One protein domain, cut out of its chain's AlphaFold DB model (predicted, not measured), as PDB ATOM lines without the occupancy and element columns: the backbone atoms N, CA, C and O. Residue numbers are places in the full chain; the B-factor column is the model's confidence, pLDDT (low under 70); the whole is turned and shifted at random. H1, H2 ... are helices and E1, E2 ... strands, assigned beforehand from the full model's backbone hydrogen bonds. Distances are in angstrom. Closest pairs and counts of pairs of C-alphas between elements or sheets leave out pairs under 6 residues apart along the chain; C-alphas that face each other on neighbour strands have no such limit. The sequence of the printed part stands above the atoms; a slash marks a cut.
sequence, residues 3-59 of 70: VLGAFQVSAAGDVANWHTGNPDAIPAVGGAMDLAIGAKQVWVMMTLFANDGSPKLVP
ATOM      1  N   VAL A   3      31.015  30.304  90.019       92.56
ATOM      2  CA  VAL A   3      31.652  31.058  88.943       92.56
ATOM      3  C   VAL A   3      30.698  31.046  87.762       92.56
ATOM      4  O   VAL A   3      30.262  29.972  87.349       92.56
ATOM      5  N   LEU A   4      30.367  32.222  87.236       91.81
ATOM      6  CA  LEU A   4      29.402  32.390  86.155       91.81
ATOM      7  C   LEU A   4      30.018  33.182  84.998       91.81
ATOM      8  O   LEU A   4      30.883  34.035  85.196       91.81
ATOM      9  N   GLY A   5      29.533  32.916  83.789       92.75
ATOM     10  CA  GLY A   5      29.680  33.842  82.669       92.75
ATOM     11  C   GLY A   5      28.615  34.939  82.726       92.75
ATOM     12  O   GLY A   5      27.583  34.779  83.382       92.75
ATOM     13  N   ALA A   6      28.852  36.041  82.017       93.75
ATOM     14  CA  ALA A   6      27.886  37.123  81.864       93.75
ATOM     15  C   ALA A   6      27.994  37.792  80.488       93.75
ATOM     16  O   ALA A   6      29.058  37.805  79.857       93.75
ATOM     17  N   PHE A   7      26.878  38.362  80.039       94.06
ATOM     18  CA  PHE A   7      26.817  39.265  78.894       94.06
ATOM     19  C   PHE A   7      27.198  40.687  79.303       94.06
ATOM     20  O   PHE A   7      27.951  41.335  78.583       94.06
ATOM     21  N   GLN A   8      26.715  41.141  80.465       95.25
ATOM     22  CA  GLN A   8      27.085  42.419  81.073       95.25
ATOM     23  C   GLN A   8      27.241  42.279  82.589       95.25
ATOM     24  O   GLN A   8      26.544  41.483  83.225       95.25
ATOM     25  N   VAL A   9      28.136  43.084  83.158       95.12
ATOM     26  CA  VAL A   9      28.250  43.316  84.601       95.12
ATOM     27  C   VAL A   9      28.244  44.815  84.857       95.12
ATOM     28  O   VAL A   9      28.963  45.555  84.179       95.12
ATOM     29  N   SER A  10      27.448  45.264  85.826       94.62
ATOM     30  CA  SER A  10      27.449  46.668  86.234       94.62
ATOM     31  C   SER A  10      28.555  46.962  87.250       94.62
ATOM     32  O   SER A  10      28.971  46.087  88.013       94.62
ATOM     33  N   ALA A  11      28.996  48.217  87.334       88.44
ATOM     34  CA  ALA A  11      29.904  48.660  88.398       88.44
ATOM     35  C   ALA A  11      29.314  48.480  89.816       88.44
ATOM     36  O   ALA A  11      30.063  48.426  90.790       88.44
ATOM     37  N   ALA A  12      27.986  48.373  89.933       89.25
ATOM     38  CA  ALA A  12      27.290  48.091  91.187       89.25
ATOM     39  C   ALA A  12      27.208  46.586  91.515       89.25
ATOM     40  O   ALA A  12      26.812  46.237  92.626       89.25
ATOM     41  N   GLY A  13      27.613  45.710  90.589       89.12
ATOM     42  CA  GLY A  13      27.611  44.258  90.760       89.12
ATOM     43  C   GLY A  13      26.401  43.541  90.159       89.12
ATOM     44  O   GLY A  13      26.269  42.337  90.365       89.12
ATOM     45  N   ASP A  14      25.537  44.228  89.406       91.38
ATOM     46  CA  ASP A  14      24.430  43.578  88.694       91.38
ATOM     47  C   ASP A  14      24.980  42.664  87.602       91.38
ATOM     48  O   ASP A  14      25.915  43.034  86.887       91.38
ATOM     49  N   VAL A  15      24.386  41.484  87.437       91.69
ATOM     50  CA  VAL A  15      24.858  40.484  86.470       91.69
ATOM     51  C   VAL A  15      23.753  40.178  85.467       91.69
ATOM     52  O   VAL A  15      22.693  39.669  85.831       91.69
ATOM     53  N   ALA A  16      24.004  40.456  84.188       92.56
ATOM     54  CA  ALA A  16      23.126  40.068  83.089       92.56
ATOM     55  C   ALA A  16      23.700  38.846  82.369       92.56
ATOM     56  O   ALA A  16      24.696  38.953  81.653       92.56
ATOM     57  N   ASN A  17      23.096  37.673  82.567       90.44
ATOM     58  CA  ASN A  17      23.619  36.406  82.040       90.44
ATOM     59  C   ASN A  17      22.563  35.453  81.457       90.44
ATOM     60  O   ASN A  17      22.928  34.361  81.034       90.44
ATOM     61  N   TRP A  18      21.285  35.838  81.424       87.56
ATOM     62  CA  TRP A  18      20.197  34.912  81.082       87.56
ATOM     63  C   TRP A  18      19.395  35.309  79.833       87.56
ATOM     64  O   TRP A  18      18.787  34.446  79.203       87.56
ATOM     65  N   HIS A  19      19.412  36.582  79.421       87.56
ATOM     66  CA  HIS A  19      18.759  37.046  78.189       87.56
ATOM     67  C   HIS A  19      19.400  38.341  77.674       87.56
ATOM     68  O   HIS A  19      19.982  39.092  78.452       87.56
ATOM     69  N   THR A  20      19.306  38.603  76.368       88.44
ATOM     70  CA  THR A  20      19.892  39.789  75.701       88.44
ATOM     71  C   THR A  20      18.844  40.812  75.250       88.44
ATOM     72  O   THR A  20      19.174  41.787  74.584       88.44
ATOM     73  N   GLY A  21      17.570  40.597  75.581       84.69
ATOM     74  CA  GLY A  21      16.443  41.432  75.156       84.69
ATOM     75  C   GLY A  21      15.925  41.138  73.745       84.69
ATOM     76  O   GLY A  21      14.899  41.691  73.359       84.69
ATOM     77  N   ASN A  22      16.581  40.261  72.977       86.50
ATOM     78  CA  ASN A  22      16.107  39.882  71.644       86.50
ATOM     79  C   ASN A  22      14.837  38.998  71.753       86.50
ATOM     80  O   ASN A  22      14.903  37.964  72.426       86.50
ATOM     81  N   PRO A  23      13.709  39.364  71.108       81.12
ATOM     82  CA  PRO A  23      12.460  38.592  71.139       81.12
ATOM     83  C   PRO A  23      12.602  37.144  70.658       81.12
ATOM     84  O   PRO A  23      11.923  36.261  71.176       81.12
ATOM     85  N   ASP A  24      13.507  36.902  69.709       84.44
ATOM     86  CA  ASP A  24      13.734  35.581  69.116       84.44
ATOM     87  C   ASP A  24      14.780  34.760  69.891       84.44
ATOM     88  O   ASP A  24      14.994  33.578  69.617       84.44
ATOM     89  N   ALA A  25      15.457  35.375  70.869       81.31
ATOM     90  CA  ALA A  25      16.411  34.671  71.711       81.31
ATOM     91  C   ALA A  25      15.672  33.887  72.797       81.31
ATOM     92  O   ALA A  25      15.001  34.467  73.653       81.31
ATOM     93  N   ILE A  26      15.862  32.565  72.797       79.12
ATOM     94  CA  ILE A  26      15.372  31.690  73.862       79.12
ATOM     95  C   ILE A  26      16.105  32.071  75.158       79.12
ATOM     96  O   ILE A  26      17.336  31.985  75.200       79.12
ATOM     97  N   PRO A  27      15.389  32.492  76.216       72.75
ATOM     98  CA  PRO A  27      16.013  32.802  77.493       72.75
ATOM     99  C   PRO A  27      16.764  31.598  78.052       72.75
ATOM    100  O   PRO A  27      16.208  30.512  78.197       72.75
ATOM    101  N   ALA A  28      18.019  31.815  78.437       69.25
ATOM    102  CA  ALA A  28      18.814  30.860  79.197       69.25
ATOM    103  C   ALA A  28      18.454  30.955  80.692       69.25
ATOM    104  O   ALA A  28      19.317  31.131  81.551       69.25
ATOM    105  N   VAL A  29      17.155  30.896  80.999       67.50
ATOM    106  CA  VAL A  29      16.648  30.860  82.375       67.50
ATOM    107  C   VAL A  29      16.880  29.447  82.902       67.50
ATOM    108  O   VAL A  29      16.413  28.475  82.309       67.50
ATOM    109  N   GLY A  30      17.641  29.309  83.986       72.31
ATOM    110  CA  GLY A  30      17.996  28.000  84.529       72.31
ATOM    111  C   GLY A  30      18.981  28.073  85.692       72.31
ATOM    112  O   GLY A  30      19.205  29.136  86.272       72.31
ATOM    113  N   GLY A  31      19.611  26.936  86.003       79.31
ATOM    114  CA  GLY A  31      20.368  26.718  87.242       79.31
ATOM    115  C   GLY A  31      21.523  27.687  87.526       79.31
ATOM    116  O   GLY A  31      21.981  27.748  88.658       79.31
ATOM    117  N   ALA A  32      21.979  28.488  86.558       82.38
ATOM    118  CA  ALA A  32      22.941  29.562  86.814       82.38
ATOM    119  C   ALA A  32      22.395  30.619  87.794       82.38
ATOM    120  O   ALA A  32      23.147  31.091  88.643       82.38
ATOM    121  N   MET A  33      21.103  30.962  87.713       82.44
ATOM    122  CA  MET A  33      20.456  31.887  88.654       82.44
ATOM    123  C   MET A  33      20.328  31.261  90.047       82.44
ATOM    124  O   MET A  33      20.697  31.899  91.031       82.44
ATOM    125  N   ASP A  34      19.915  29.994  90.127       84.44
ATOM    126  CA  ASP A  34      19.811  29.263  91.400       84.44
ATOM    127  C   ASP A  34      21.178  29.126  92.084       84.44
ATOM    128  O   ASP A  34      21.316  29.360  93.287       84.44
ATOM    129  N   LEU A  35      22.217  28.808  91.303       85.12
ATOM    130  CA  LEU A  35      23.603  28.757  91.768       85.12
ATOM    131  C   LEU A  35      24.086  30.117  92.267       85.12
ATOM    132  O   LEU A  35      24.850  30.171  93.229       85.12
ATOM    133  N   ALA A  36      23.682  31.204  91.611       84.25
ATOM    134  CA  ALA A  36      24.039  32.549  92.028       84.25
ATOM    135  C   ALA A  36      23.385  32.896  93.373       84.25
ATOM    136  O   ALA A  36      24.074  33.325  94.292       84.25
ATOM    137  N   ILE A  37      22.074  32.657  93.502       84.50
ATOM    138  CA  ILE A  37      21.291  32.991  94.702       84.50
ATOM    139  C   ILE A  37      21.741  32.157  95.908       84.50
ATOM    140  O   ILE A  37      21.845  32.670  97.020       84.50
ATOM    141  N   GLY A  38      22.041  30.873  95.704       86.50
ATOM    142  CA  GLY A  38      22.473  29.973  96.776       86.50
ATOM    143  C   GLY A  38      23.940  30.130  97.195       86.50
ATOM    144  O   GLY A  38      24.366  29.543  98.196       86.50
ATOM    145  N   ALA A  39      24.753  30.884  96.450       89.12
ATOM    146  CA  ALA A  39      26.178  31.000  96.722       89.12
ATOM    147  C   ALA A  39      26.501  32.180  97.647       89.12
ATOM    148  O   ALA A  39      26.215  33.330  97.350       89.12
ATOM    149  N   LYS A  40      27.270  31.913  98.712       89.44
ATOM    150  CA  LYS A  40      27.859  32.967  99.567       89.44
ATOM    151  C   LYS A  40      28.754  33.962  98.813       89.44
ATOM    152  O   LYS A  40      29.019  35.046  99.312       89.44
ATOM    153  N   GLN A  41      29.305  33.541  97.675       89.62
ATOM    154  CA  GLN A  41      30.203  34.329  96.835       89.62
ATOM    155  C   GLN A  41      29.981  33.945  95.378       89.62
ATOM    156  O   GLN A  41      30.056  32.753  95.041       89.62
ATOM    157  N   VAL A  42      29.771  34.961  94.548       90.06
ATOM    158  CA  VAL A  42      29.594  34.854  93.101       90.06
ATOM    159  C   VAL A  42      30.779  35.536  92.430       90.06
ATOM    160  O   VAL A  42      31.077  36.693  92.714       90.06
ATOM    161  N   TRP A  43      31.455  34.813  91.545       93.31
ATOM    162  CA  TRP A  43      32.536  35.340  90.718       93.31
ATOM    163  C   TRP A  43      32.096  35.333  89.259       93.31
ATOM    164  O   TRP A  43      31.551  34.337  88.784       93.31
ATOM    165  N   VAL A  44      32.352  36.422  88.535       93.81
ATOM    166  CA  VAL A  44      32.082  36.489  87.095       93.81
ATOM    167  C   VAL A  44      33.389  36.385  86.324       93.81
ATOM    168  O   VAL A  44      34.322  37.146  86.575       93.81
ATOM    169  N   MET A  45      33.449  35.457  85.368       95.56
ATOM    170  CA  MET A  45      34.536  35.364  84.396       95.56
ATOM    171  C   MET A  45      34.000  35.652  83.001       95.56
ATOM    172  O   MET A  45      33.133  34.947  82.486       95.56
ATOM    173  N   MET A  46      34.538  36.692  82.378       95.31
ATOM    174  CA  MET A  46      34.186  37.090  81.023       95.31
ATOM    175  C   MET A  46      35.343  37.839  80.368       95.31
ATOM    176  O   MET A  46      36.219  38.379  81.043       95.31
ATOM    177  N   THR A  47      35.325  37.902  79.041       97.12
ATOM    178  CA  THR A  47      36.125  38.879  78.296       97.12
ATOM    179  C   THR A  47      35.643  40.296  78.609       97.12
ATOM    180  O   THR A  47      34.457  40.498  78.865       97.12
ATOM    181  N   LEU A  48      36.531  41.295  78.558       96.81
ATOM    182  CA  LEU A  48      36.125  42.690  78.790       96.81
ATOM    183  C   LEU A  48      35.220  43.224  77.668       96.81
ATOM    184  O   LEU A  48      34.310  44.009  77.930       96.81
ATOM    185  N   PHE A  49      35.449  42.765  76.438       97.75
ATOM    186  CA  PHE A  49      34.702  43.168  75.250       97.75
ATOM    187  C   PHE A  49      33.945  41.985  74.634       97.75
ATOM    188  O   PHE A  49      34.359  40.824  74.762       97.75
ATOM    189  N   ALA A  50      32.818  42.276  73.988       94.81
ATOM    190  CA  ALA A  50      32.123  41.352  73.101       94.81
ATOM    191  C   ALA A  50      32.769  41.328  71.703       94.81
ATOM    192  O   ALA A  50      33.684  42.096  71.409       94.81
ATOM    193  N   ASN A  51      32.297  40.427  70.838       93.75
ATOM    194  CA  ASN A  51      32.859  40.241  69.495       93.75
ATOM    195  C   ASN A  51      32.680  41.472  68.592       93.75
ATOM    196  O   ASN A  51      33.453  41.662  67.660       93.75
ATOM    197  N   ASP A  52      31.675  42.301  68.873       94.62
ATOM    198  CA  ASP A  52      31.421  43.574  68.195       94.62
ATOM    199  C   ASP A  52      32.217  44.752  68.795       94.62
ATOM    200  O   ASP A  52      32.066  45.891  68.362       94.62
ATOM    201  N   GLY A  53      33.067  44.490  69.795       96.81
ATOM    202  CA  GLY A  53      33.866  45.495  70.492       96.81
ATOM    203  C   GLY A  53      33.126  46.244  71.602       96.81
ATOM    204  O   GLY A  53      33.742  47.072  72.274       96.81
ATOM    205  N   SER A  54      31.841  45.962  71.846       95.94
ATOM    206  CA  SER A  54      31.105  46.600  72.942       95.94
ATOM    207  C   SER A  54      31.648  46.171  74.320       95.94
ATOM    208  O   SER A  54      32.039  45.010  74.502       95.94
ATOM    209  N   PRO A  55      31.726  47.087  75.308       97.12
ATOM    210  CA  PRO A  55      32.194  46.752  76.648       97.12
ATOM    211  C   PRO A  55      31.144  45.929  77.405       97.12
ATOM    212  O   PRO A  55      29.962  46.271  77.425       97.12
ATOM    213  N   LYS A  56      31.589  44.868  78.083       96.56
ATOM    214  CA  LYS A  56      30.738  44.051  78.964       96.56
ATOM    215  C   LYS A  56      30.705  44.558  80.405       96.56
ATOM    216  O   LYS A  56      29.765  44.256  81.130       96.56
ATOM    217  N   LEU A  57      31.707  45.335  80.827       96.31
ATOM    218  CA  LEU A  57      31.658  46.086  82.082       96.31
ATOM    219  C   LEU A  57      31.019  47.450  81.809       96.31
ATOM    220  O   LEU A  57      31.576  48.255  81.063       96.31
ATOM    221  N   VAL A  58      29.855  47.698  82.398       95.25
ATOM    222  CA  VAL A  58      29.019  48.869  82.103       95.25
ATOM    223  C   VAL A  58      28.641  49.622  83.383       95.25
ATOM    224  O   VAL A  58      28.658  49.046  84.468       95.25
ATOM    225  N   PRO A  59      28.273  50.914  83.316       94.38
ATOM    226  CA  PRO A  59      27.737  51.616  84.483       94.38
ATOM    227  C   PRO A  59      26.418  51.006  84.982       94.38
ATOM    228  O   PRO A  59      26.179  50.925  86.183       94.38
TER     229      PRO A  59
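AT A GLANCE: This is residues 3 to 59 of the 70 residues of an uncharacterized protein of Phytohabitans rumicis (UniProt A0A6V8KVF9). This domain has little regular structure: looping chain winds around a few short strand pairings, with one short helix, H1, off to a side. E1 runs between residues 15 to 16, antiparallel to it, and residues 57 to 58, parallel to it; residues 3 to 4 pair in parallel with E2. The 57 printed residues hold E1, H1 and E2 in that order, mixed in class, with 14 residues in named elements. The whole is only just compact, close to loose, with a radius of gyration of the C-alphas of 11.8 A and spans of 33 by 27 by 16 A.

IN THESE COORDINATES: H1, residues 31 to 38, is 10.3 A long and begins at C-alpha 31 (20.368, 26.718, 87.242). E2 is residues 42 to 44, ending at C-alpha 44 (32.082, 36.489, 87.095); E1 is residues 8 to 10. Each strand measures 6.7 A.

HOW THE PARTS SIT: In H1 every O i to N i+4 pair is within hydrogen-bond range. The closest C-alphas of H1 and E2, Ala 36 and Val 42, are 6.1 A apart. E1 and H1 are apart. E1 and E2, which pair with no named strand, are only just apart, at 8.2 A.

THE WHOLE: The C-alphas farthest apart, Asp 24 and Lys 40, are 33.7 A apart. The printed part has no cut. The link E1 to H1 is long, 20 residues. Residues 28 to 29 have pLDDT under 70.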